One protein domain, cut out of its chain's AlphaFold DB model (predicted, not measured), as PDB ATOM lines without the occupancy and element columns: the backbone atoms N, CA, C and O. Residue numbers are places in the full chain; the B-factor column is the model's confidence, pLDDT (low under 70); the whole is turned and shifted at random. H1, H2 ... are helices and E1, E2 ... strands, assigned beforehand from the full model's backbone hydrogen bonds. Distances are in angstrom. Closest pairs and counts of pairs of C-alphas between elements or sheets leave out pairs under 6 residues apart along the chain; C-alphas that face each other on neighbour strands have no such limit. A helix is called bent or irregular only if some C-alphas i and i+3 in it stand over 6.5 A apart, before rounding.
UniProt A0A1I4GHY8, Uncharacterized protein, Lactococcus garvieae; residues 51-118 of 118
ATOM      1  N   SER A  51      -6.360  -1.500 -15.180       47.03
ATOM      2  CA  SER A  51      -7.561  -2.372 -15.242       47.03
ATOM      3  C   SER A  51      -7.426  -3.561 -16.201       47.03
ATOM      4  O   SER A  51      -7.861  -4.644 -15.836       47.03
ATOM      5  N   ASN A  52      -6.811  -3.431 -17.385       45.91
ATOM      6  CA  ASN A  52      -6.959  -4.490 -18.406       45.91
ATOM      7  C   ASN A  52      -5.882  -5.581 -18.369       45.91
ATOM      8  O   ASN A  52      -6.219  -6.760 -18.404       45.91
ATOM      9  N   LEU A  53      -4.603  -5.211 -18.254       53.03
ATOM     10  CA  LEU A  53      -3.513  -6.195 -18.186       53.03
ATOM     11  C   LEU A  53      -3.594  -7.024 -16.898       53.03
ATOM     12  O   LEU A  53      -3.477  -8.242 -16.942       53.03
ATOM     13  N   ASP A  54      -3.890  -6.373 -15.769       60.50
ATOM     14  CA  ASP A  54      -4.081  -7.042 -14.474       60.50
ATOM     15  C   ASP A  54      -5.212  -8.078 -14.526       60.50
ATOM     16  O   ASP A  54      -5.078  -9.159 -13.965       60.50
ATOM     17  N   SER A  55      -6.311  -7.768 -15.225       65.69
ATOM     18  CA  SER A  55      -7.471  -8.658 -15.326       65.69
ATOM     19  C   SER A  55      -7.199  -9.877 -16.210       65.69
ATOM     20  O   SER A  55      -7.599 -10.981 -15.847       65.69
ATOM     21  N   ASP A  56      -6.515  -9.699 -17.345       71.94
ATOM     22  CA  ASP A  56      -6.154 -10.806 -18.244       71.94
ATOM     23  C   ASP A  56      -5.190 -11.778 -17.550       71.94
ATOM     24  O   ASP A  56      -5.377 -12.995 -17.521       71.94
ATOM     25  N   TRP A  57      -4.208 -11.212 -16.862       72.31
ATOM     26  CA  TRP A  57      -3.207 -11.939 -16.102       72.31
ATOM     27  C   TRP A  57      -3.773 -12.648 -14.874       72.31
ATOM     28  O   TRP A  57      -3.478 -13.825 -14.667       72.31
ATOM     29  N   LEU A  58      -4.639 -11.991 -14.099       74.94
ATOM     30  CA  LEU A  58      -5.352 -12.637 -12.998       74.94
ATOM     31  C   LEU A  58      -6.216 -13.791 -13.518       74.94
ATOM     32  O   LEU A  58      -6.240 -14.852 -12.903       74.94
ATOM     33  N   SER A  59      -6.879 -13.616 -14.666       77.25
ATOM     34  CA  SER A  59      -7.674 -14.674 -15.296       77.25
ATOM     35  C   SER A  59      -6.811 -15.868 -15.712       77.25
ATOM     36  O   SER A  59      -7.220 -17.008 -15.506       77.25
ATOM     37  N   LYS A  60      -5.609 -15.639 -16.255       79.62
ATOM     38  CA  LYS A  60      -4.649 -16.707 -16.586       79.62
ATOM     39  C   LYS A  60      -4.150 -17.442 -15.346       79.62
ATOM     40  O   LYS A  60      -4.092 -18.671 -15.336       79.62
ATOM     41  N   VAL A  61      -3.829 -16.699 -14.289       78.69
ATOM     42  CA  VAL A  61      -3.413 -17.273 -13.005       78.69
ATOM     43  C   VAL A  61      -4.546 -18.108 -12.417       78.69
ATOM     44  O   VAL A  61      -4.331 -19.284 -12.150       78.69
ATOM     45  N   LYS A  62      -5.767 -17.570 -12.325       77.94
ATOM     46  CA  LYS A  62      -6.961 -18.307 -11.879       77.94
ATOM     47  C   LYS A  62      -7.238 -19.553 -12.712       77.94
ATOM     48  O   LYS A  62      -7.536 -20.598 -12.153       77.94
ATOM     49  N   ASN A  63      -7.087 -19.487 -14.033       82.19
ATOM     50  CA  ASN A  63      -7.228 -20.664 -14.893       82.19
ATOM     51  C   ASN A  63      -6.194 -21.748 -14.528       82.19
ATOM     52  O   ASN A  63      -6.498 -22.938 -14.524       82.19
ATOM     53  N   ARG A  64      -4.981 -21.339 -14.137       78.38
ATOM     54  CA  ARG A  64      -3.903 -22.255 -13.762       78.38
ATOM     55  C   ARG A  64      -4.032 -22.842 -12.357       78.38
ATOM     56  O   ARG A  64      -3.761 -24.029 -12.193       78.38
ATOM     57  N   VAL A  65      -4.351 -22.018 -11.360       74.88
ATOM     58  CA  VAL A  65      -4.394 -22.420  -9.941       74.88
ATOM     59  C   VAL A  65      -5.803 -22.754  -9.442       74.88
ATOM     60  O   VAL A  65      -5.941 -23.329  -8.370       74.88
ATOM     61  N   GLY A  66      -6.838 -22.479 -10.234       73.69
ATOM     62  CA  GLY A  66      -8.244 -22.616  -9.852       73.69
ATOM     63  C   GLY A  66      -8.830 -21.302  -9.327       73.69
ATOM     64  O   GLY A  66      -8.107 -20.443  -8.823       73.69
ATOM     65  N   ASP A  67     -10.151 -21.130  -9.451       73.81
ATOM     66  CA  ASP A  67     -10.828 -19.903  -8.990       73.81
ATOM     67  C   ASP A  67     -10.833 -19.770  -7.453       73.81
ATOM     68  O   ASP A  67     -10.806 -18.657  -6.937       73.81
ATOM     69  N   ASP A  68     -10.772 -20.901  -6.740       71.12
ATOM     70  CA  ASP A  68     -10.666 -20.999  -5.275       71.12
ATOM     71  C   ASP A  68      -9.255 -20.716  -4.717       71.12
ATOM     72  O   ASP A  68      -9.030 -20.795  -3.508       71.12
ATOM     73  N   ALA A  69      -8.279 -20.402  -5.572       75.12
ATOM     74  CA  ALA A  69      -6.918 -20.113  -5.138       75.12
ATOM     75  C   ALA A  69      -6.788 -18.713  -4.515       75.12
ATOM     76  O   ALA A  69      -7.346 -17.724  -5.003       75.12
ATOM     77  N   GLN A  70      -5.967 -18.604  -3.471       78.75
ATOM     78  CA  GLN A  70      -5.665 -17.332  -2.831       78.75
ATOM     79  C   GLN A  70      -4.537 -16.628  -3.589       78.75
ATOM     80  O   GLN A  70      -3.360 -16.958  -3.443       78.75
ATOM     81  N   ILE A  71      -4.908 -15.652  -4.419       80.69
ATOM     82  CA  ILE A  71      -3.961 -14.903  -5.247       80.69
ATOM     83  C   ILE A  71      -3.555 -13.613  -4.533       80.69
ATOM     84  O   ILE A  71      -4.327 -12.656  -4.453       80.69
ATOM     85  N   HIS A  72      -2.318 -13.576  -4.058       79.62
ATOM     86  CA  HIS A  72      -1.643 -12.379  -3.581       79.62
ATOM     87  C   HIS A  72      -0.912 -11.693  -4.727       79.62
ATOM     88  O   HIS A  72      -0.517 -12.321  -5.709       79.62
ATOM     89  N   LYS A  73      -0.746 -10.378  -4.628       80.25
ATOM     90  CA  LYS A  73      -0.077  -9.595  -5.661       80.25
ATOM     91  C   LYS A  73       0.723  -8.472  -5.033       80.25
ATOM     92  O   LYS A  73       0.203  -7.745  -4.187       80.25
ATOM     93  N   GLY A  74       1.963  -8.311  -5.470       76.31
ATOM     94  CA  GLY A  74       2.852  -7.322  -4.883       76.31
ATOM     95  C   GLY A  74       4.234  -7.294  -5.517       76.31
ATOM     96  O   GLY A  74       4.437  -7.694  -6.667       76.31
ATOM     97  N   TYR A  75       5.174  -6.724  -4.774       76.44
ATOM     98  CA  TYR A  75       6.548  -6.500  -5.213       76.44
ATOM     99  C   TYR A  75       7.489  -7.501  -4.554       76.44
ATOM    100  O   TYR A  75       7.149  -8.117  -3.548       76.44
ATOM    101  N   LEU A  76       8.700  -7.625  -5.091       74.81
ATOM    102  CA  LEU A  76       9.709  -8.527  -4.549       74.81
ATOM    103  C   LEU A  76      10.020  -8.196  -3.093       74.81
ATOM    104  O   LEU A  76      10.091  -9.106  -2.279       74.81
ATOM    105  N   SER A  77      10.145  -6.909  -2.761       72.81
ATOM    106  CA  SER A  77      10.366  -6.451  -1.385       72.81
ATOM    107  C   SER A  77       9.302  -6.967  -0.411       72.81
ATOM    108  O   SER A  77       9.625  -7.292   0.725       72.81
ATOM    109  N   ASP A  78       8.049  -7.054  -0.861       75.31
ATOM    110  CA  ASP A  78       6.908  -7.513  -0.067       75.31
ATOM    111  C   ASP A  78       6.941  -9.042   0.075       75.31
ATOM    112  O   ASP A  78       6.961  -9.556   1.187       75.31
ATOM    113  N   LEU A  79       7.135  -9.752  -1.042       76.44
ATOM    114  CA  LEU A  79       7.331 -11.204  -1.072       76.44
ATOM    115  C   LEU A  79       8.509 -11.653  -0.187       76.44
ATOM    116  O   LEU A  79       8.402 -12.616   0.560       76.44
ATOM    117  N   LEU A  80       9.642 -10.948  -0.235       73.31
ATOM    118  CA  LEU A  80      10.818 -11.238   0.591       73.31
ATOM    119  C   LEU A  80      10.640 -10.835   2.061       73.31
ATOM    120  O   LEU A  80      11.399 -11.320   2.905       73.31
ATOM    121  N   SER A  81       9.695  -9.944   2.370       72.62
ATOM    122  CA  SER A  81       9.293  -9.644   3.749       72.62
ATOM    123  C   SER A  81       8.414 -10.767   4.296       72.62
ATOM    124  O   SER A  81       8.641 -11.247   5.406       72.62
ATOM    125  N   ASP A  82       7.508 -11.276   3.461       66.00
ATOM    126  CA  ASP A  82       6.598 -12.390   3.740       66.00
ATOM    127  C   ASP A  82       7.241 -13.771   3.501       66.00
ATOM    128  O   ASP A  82       6.616 -14.728   3.058       66.00
ATOM    129  N   LYS A  83       8.526 -13.915   3.854       62.44
ATOM    130  CA  LYS A  83       9.290 -15.179   3.751       62.44
ATOM    131  C   LYS A  83       8.715 -16.347   4.559       62.44
ATOM    132  O   LYS A  83       9.198 -17.466   4.407       62.44
ATOM    133  N   ASN A  84       7.759 -16.086   5.449       55.75
ATOM    134  CA  ASN A  84       7.064 -17.117   6.220       55.75
ATOM    135  C   ASN A  84       5.776 -17.606   5.548       55.75
ATOM    136  O   ASN A  84       5.217 -18.597   6.014       55.75
ATOM    137  N   ASP A  85       5.293 -16.945   4.493       64.56
ATOM    138  CA  ASP A  85       4.097 -17.395   3.792       64.56
ATOM    139  C   ASP A  85       4.488 -18.418   2.712       64.56
ATOM    140  O   ASP A  85       5.276 -18.150   1.799       64.56
ATOM    141  N   GLU A  86       3.979 -19.644   2.852       71.00
ATOM    142  CA  GLU A  86       4.170 -20.703   1.861       71.00
ATOM    143  C   GLU A  86       3.269 -20.444   0.649       71.00
ATOM    144  O   GLU A  86       2.066 -20.703   0.675       71.00
ATOM    145  N   PHE A  87       3.865 -19.938  -0.430       79.62
ATOM    146  CA  PHE A  87       3.212 -19.851  -1.734       79.62
ATOM    147  C   PHE A  87       3.482 -21.121  -2.542       79.62
ATOM    148  O   PHE A  87       4.635 -21.464  -2.796       79.62
ATOM    149  N   ASP A  88       2.444 -21.795  -3.029       81.06
ATOM    150  CA  ASP A  88       2.596 -22.920  -3.958       81.06
ATOM    151  C   ASP A  88       3.067 -22.453  -5.340       81.06
ATOM    152  O   ASP A  88       3.863 -23.123  -6.006       81.06
ATOM    153  N   TYR A  89       2.581 -21.290  -5.786       81.12
ATOM    154  CA  TYR A  89       2.851 -20.745  -7.115       81.12
ATOM    155  C   TYR A  89       3.296 -19.291  -7.043       81.12
ATOM    156  O   TYR A  89       2.662 -18.468  -6.393       81.12
ATOM    157  N   ILE A  90       4.347 -18.943  -7.779       84.00
ATOM    158  CA  ILE A  90       4.800 -17.558  -7.915       84.00
ATOM    159  C   ILE A  90       4.833 -17.214  -9.399       84.00
ATOM    160  O   ILE A  90       5.627 -17.749 -10.168       84.00
ATOM    161  N   PHE A  91       3.960 -16.313  -9.812       83.88
ATOM    162  CA  PHE A  91       3.873 -15.802 -11.166       83.88
ATOM    163  C   PHE A  91       4.629 -14.491 -11.270       83.88
ATOM    164  O   PHE A  91       4.382 -13.581 -10.489       83.88
ATOM    165  N   TYR A  92       5.528 -14.361 -12.238       79.62
ATOM    166  CA  TYR A  92       6.311 -13.139 -12.406       79.62
ATOM    167  C   TYR A  92       6.130 -12.505 -13.776       79.62
ATOM    168  O   TYR A  92       5.956 -13.196 -14.786       79.62
ATOM    169  N   TYR A  93       6.217 -11.175 -13.813       76.56
ATOM    170  CA  TYR A  93       6.278 -10.442 -15.072       76.56
ATOM    171  C   TYR A  93       7.621 -10.616 -15.761       76.56
ATOM    172  O   TYR A  93       8.644 -10.661 -15.084       76.56
ATOM    173  N   PRO A  94       7.669 -10.603 -17.103       70.25
ATOM    174  CA  PRO A  94       8.931 -10.657 -17.839       70.25
ATOM    175  C   PRO A  94       9.917  -9.548 -17.423       70.25
ATOM    176  O   PRO A  94      11.127  -9.767 -17.435       70.25
ATOM    177  N   THR A  95       9.425  -8.399 -16.956       69.44
ATOM    178  CA  THR A  95      10.229  -7.308 -16.374       69.44
ATOM    179  C   THR A  95      10.923  -7.684 -15.060       69.44
ATOM    180  O   THR A  95      11.962  -7.120 -14.730       69.44
ATOM    181  N   ALA A  96      10.379  -8.650 -14.319       68.25
ATOM    182  CA  ALA A  96      10.905  -9.157 -13.057       68.25
ATOM    183  C   ALA A  96      11.844 -10.367 -13.230       68.25
ATOM    184  O   ALA A  96      12.381 -10.846 -12.236       68.25
ATOM    185  N   THR A  97      12.087 -10.836 -14.465       71.56
ATOM    186  CA  THR A  97      12.951 -12.000 -14.774       71.56
ATOM    187  C   THR A  97      14.328 -11.913 -14.109       71.56
ATOM    188  O   THR A  97      14.857 -12.918 -13.645       71.56
ATOM    189  N   LEU A  98      14.884 -10.702 -14.011       74.56
ATOM    190  CA  LEU A  98      16.189 -10.436 -13.397       74.56
ATOM    191  C   LEU A  98      16.256 -10.815 -11.907       74.56
ATOM    192  O   LEU A  98      17.341 -11.060 -11.393       74.56
ATOM    193  N   TYR A  99      15.110 -10.886 -11.228       73.12
ATOM    194  CA  TYR A  99      15.010 -11.150  -9.793       73.12
ATOM    195  C   TYR A  99      14.561 -12.580  -9.472       73.12
ATOM    196  O   TYR A  99      14.523 -12.982  -8.312       73.12
ATOM    197  N   ILE A 100      14.240 -13.376 -10.492       76.94
ATOM    198  CA  ILE A 100      13.716 -14.735 -10.311       76.94
ATOM    199  C   ILE A 100      14.746 -15.692  -9.744       76.94
ATOM    200  O   ILE A 100      14.373 -16.603  -9.015       76.94
ATOM    201  N   ASP A 101      16.030 -15.461 -10.000       77.75
ATOM    202  CA  ASP A 101      17.097 -16.243  -9.379       77.75
ATOM    203  C   ASP A 101      17.081 -16.093  -7.843       77.75
ATOM    204  O   ASP A 101      17.210 -17.073  -7.107       77.75
ATOM    205  N   GLU A 102      16.823 -14.879  -7.344       77.25
ATOM    206  CA  GLU A 102      16.735 -14.587  -5.909       77.25
ATOM    207  C   GLU A 102      15.440 -15.127  -5.285       77.25
ATOM    208  O   GLU A 102      15.464 -15.710  -4.194       77.25
ATOM    209  N   VAL A 103      14.319 -15.010  -6.008       76.88
ATOM    210  CA  VAL A 103      13.039 -15.617  -5.613       76.88
ATOM    211  C   VAL A 103      13.174 -17.131  -5.552       76.88
ATOM    212  O   VAL A 103      12.788 -17.722  -4.558       76.88
ATOM    213  N   SER A 104      13.771 -17.768  -6.559       77.25
ATOM    214  CA  SER A 104      13.946 -19.223  -6.605       77.25
ATOM    215  C   SER A 104      14.835 -19.746  -5.491       77.25
ATOM    216  O   SER A 104      14.609 -20.855  -5.011       77.25
ATOM    217  N   LYS A 105      15.822 -18.961  -5.054       80.00
ATOM    218  CA  LYS A 105      16.633 -19.296  -3.881       80.00
ATOM    219  C   LYS A 105      15.830 -19.183  -2.589       80.00
ATOM    220  O   LYS A 105      15.886 -20.091  -1.767       80.00
ATOM    221  N   SER A 106      15.074 -18.100  -2.419       74.56
ATOM    222  CA  SER A 106      14.287 -17.866  -1.197       74.56
ATOM    223  C   SER A 106      13.065 -18.785  -1.088       74.56
ATOM    224  O   SER A 106      12.739 -19.249  -0.003       74.56
ATOM    225  N   PHE A 107      12.432 -19.093  -2.216       76.00
ATOM    226  CA  PHE A 107      11.197 -19.861  -2.348       76.00
ATOM    227  C   PHE A 107      11.458 -21.148  -3.131       76.00
ATOM    228  O   PHE A 107      10.871 -21.403  -4.180       76.00
ATOM    229  N   SER A 108      12.374 -21.973  -2.616       71.75
ATOM    230  CA  SER A 108      12.780 -23.227  -3.272       71.75
ATOM    231  C   SER A 108      11.641 -24.250  -3.376       71.75
ATOM    232  O   SER A 108      11.679 -25.131  -4.233       71.75
ATOM    233  N   ASN A 109      10.635 -24.141  -2.502       76.06
ATOM    234  CA  ASN A 109       9.473 -25.031  -2.469       76.06
ATOM    235  C   ASN A 109       8.328 -24.554  -3.388       76.06
ATOM    236  O   ASN A 109       7.385 -25.299  -3.642       76.06
ATOM    237  N   SER A 110       8.413 -23.323  -3.900       79.44
ATOM    238  CA  SER A 110       7.364 -22.687  -4.695       79.44
ATOM    239  C   SER A 110       7.606 -22.866  -6.189       79.44
ATOM    240  O   SER A 110       8.732 -22.796  -6.688       79.44
ATOM    241  N   LYS A 111       6.528 -23.034  -6.954       82.56
ATOM    242  CA  LYS A 111       6.608 -23.166  -8.406       82.56
ATOM    243  C   LYS A 111       6.594 -21.797  -9.075       82.56
ATOM    244  O   LYS A 111       5.549 -21.162  -9.197       82.56
ATOM    245  N   ILE A 112       7.760 -21.364  -9.543       83.62
ATOM    246  CA  ILE A 112       7.924 -20.047 -10.163       83.62
ATOM    247  C   ILE A 112       7.684 -20.134 -11.675       83.62
ATOM    248  O   ILE A 112       8.331 -20.911 -12.379       83.62
ATOM    249  N   LEU A 113       6.742 -19.345 -12.188       81.94
ATOM    250  CA  LEU A 113       6.295 -19.368 -13.582       81.94
ATOM    251  C   LEU A 113       6.212 -17.950 -14.150       81.94
ATOM    252  O   LEU A 113       5.734 -17.027 -13.498       81.94
ATOM    253  N   ALA A 114       6.649 -17.768 -15.395       80.44
ATOM    254  CA  ALA A 114       6.456 -16.497 -16.086       80.44
ATOM    255  C   ALA A 114       4.984 -16.360 -16.479       80.44
ATOM    256  O   ALA A 114       4.438 -17.263 -17.114       80.44
ATOM    257  N   ILE A 115       4.361 -15.227 -16.166       73.62
ATOM    258  CA  ILE A 115       2.953 -14.983 -16.515       73.62
ATOM    259  C   ILE A 115       2.723 -14.846 -18.025       73.62
ATOM    260  O   ILE A 115       1.640 -15.128 -18.521       73.62
ATOM    261  N   ASP A 116       3.768 -14.471 -18.763       70.88
ATOM    262  CA  ASP A 116       3.783 -14.457 -20.230       70.88
ATOM    263  C   ASP A 116       3.688 -15.873 -20.833       70.88
ATOM    264  O   ASP A 116       3.187 -16.053 -21.937       70.88
ATOM    265  N   LYS A 117       4.114 -16.896 -20.077       67.56
ATOM    266  CA  LYS A 117       4.103 -18.309 -20.490       67.56
ATOM    267  C   LYS A 117       2.869 -19.084 -20.003       67.56
ATOM    268  O   LYS A 117       2.872 -20.314 -20.085       67.56
ATOM    269  N   LEU A 118       1.863 -18.384 -19.469       65.12
ATOM    270  CA  LEU A 118       0.551 -18.925 -19.091       65.12
ATOM    271  C   LEU A 118      -0.461 -18.761 -20.225       65.12
ATOM    272  O   LEU A 118      -1.176 -19.749 -20.480       65.12
TER     273      LEU A 118
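This is residues 51 to 118 of the 118 residues of an uncharacterized protein of Lactococcus garvieae (UniProt A0A1I4GHY8). Two short parallel strands, E2 and E3, lie side by side in the middle, with H3 on one side of the pair and H1 on the other; E1 and H2 arch across from H1 to H3. The arrangement is loosely joined at H1, whose residues 52 to 56 stick out free with Ser 51. You have 68 residues printed, with three named helices and three named strands in the order H1, E1, H2, E2, H3, E3, a mixed class. The whole is compact, with a radius of gyration of the C-alphas of 11.6 A and spans of 29 by 25 by 19 A.

Find C-alpha 89 at (2.851, -20.745, -7.115), where E2, residues 89 to 92, begins. E3, residues 111 to 114, ends at (6.456, -16.497, -16.086). H3 takes residues 94 to 106, 18.9 A, and is irregular: C-alphas 95 and 98 are 7.4 A apart. H1, residues 52 to 65, 20.0 A, begins at (-6.959, -4.490, -18.406). E1 is residues 70 to 74, 13.3 A, and H2 residues 76 to 81.

Look at E2 and E3: N 90 and O 111 are 2.9 A apart, within hydrogen-bond range. E2, H3 and E3 form a strand-helix-strand unit, two parallel neighbour strands with a helix between, its crossover right-handed. The closest C-alphas of H3 and E3, Pro 94 and Ala 114, are 6.6 A apart. H2 and H3 touch, closest at C-alphas Leu 80 and Ser 106, 7.7 A, at a shallow tilt of 24 degrees, the same way. E1 pairs with no named strand but is near E2. The closest C-alphas of H1 and E2, Val 61 and Phe 91, are 7.7 A apart; H1 and H3 are apart. Every O i to N i+4 pair is within hydrogen-bond range in H1 and H2, but 4 of 9 in H3, beside 7 of 10 O i to N i+3 pairs.

The farthest C-alphas, Ser 51 and Lys 105, are 31.6 A apart. The printed part has no cut and no long link. Confidence is under 70 at residues 51 to 55, 82 to 85, 95 to 96 and 117 to 118.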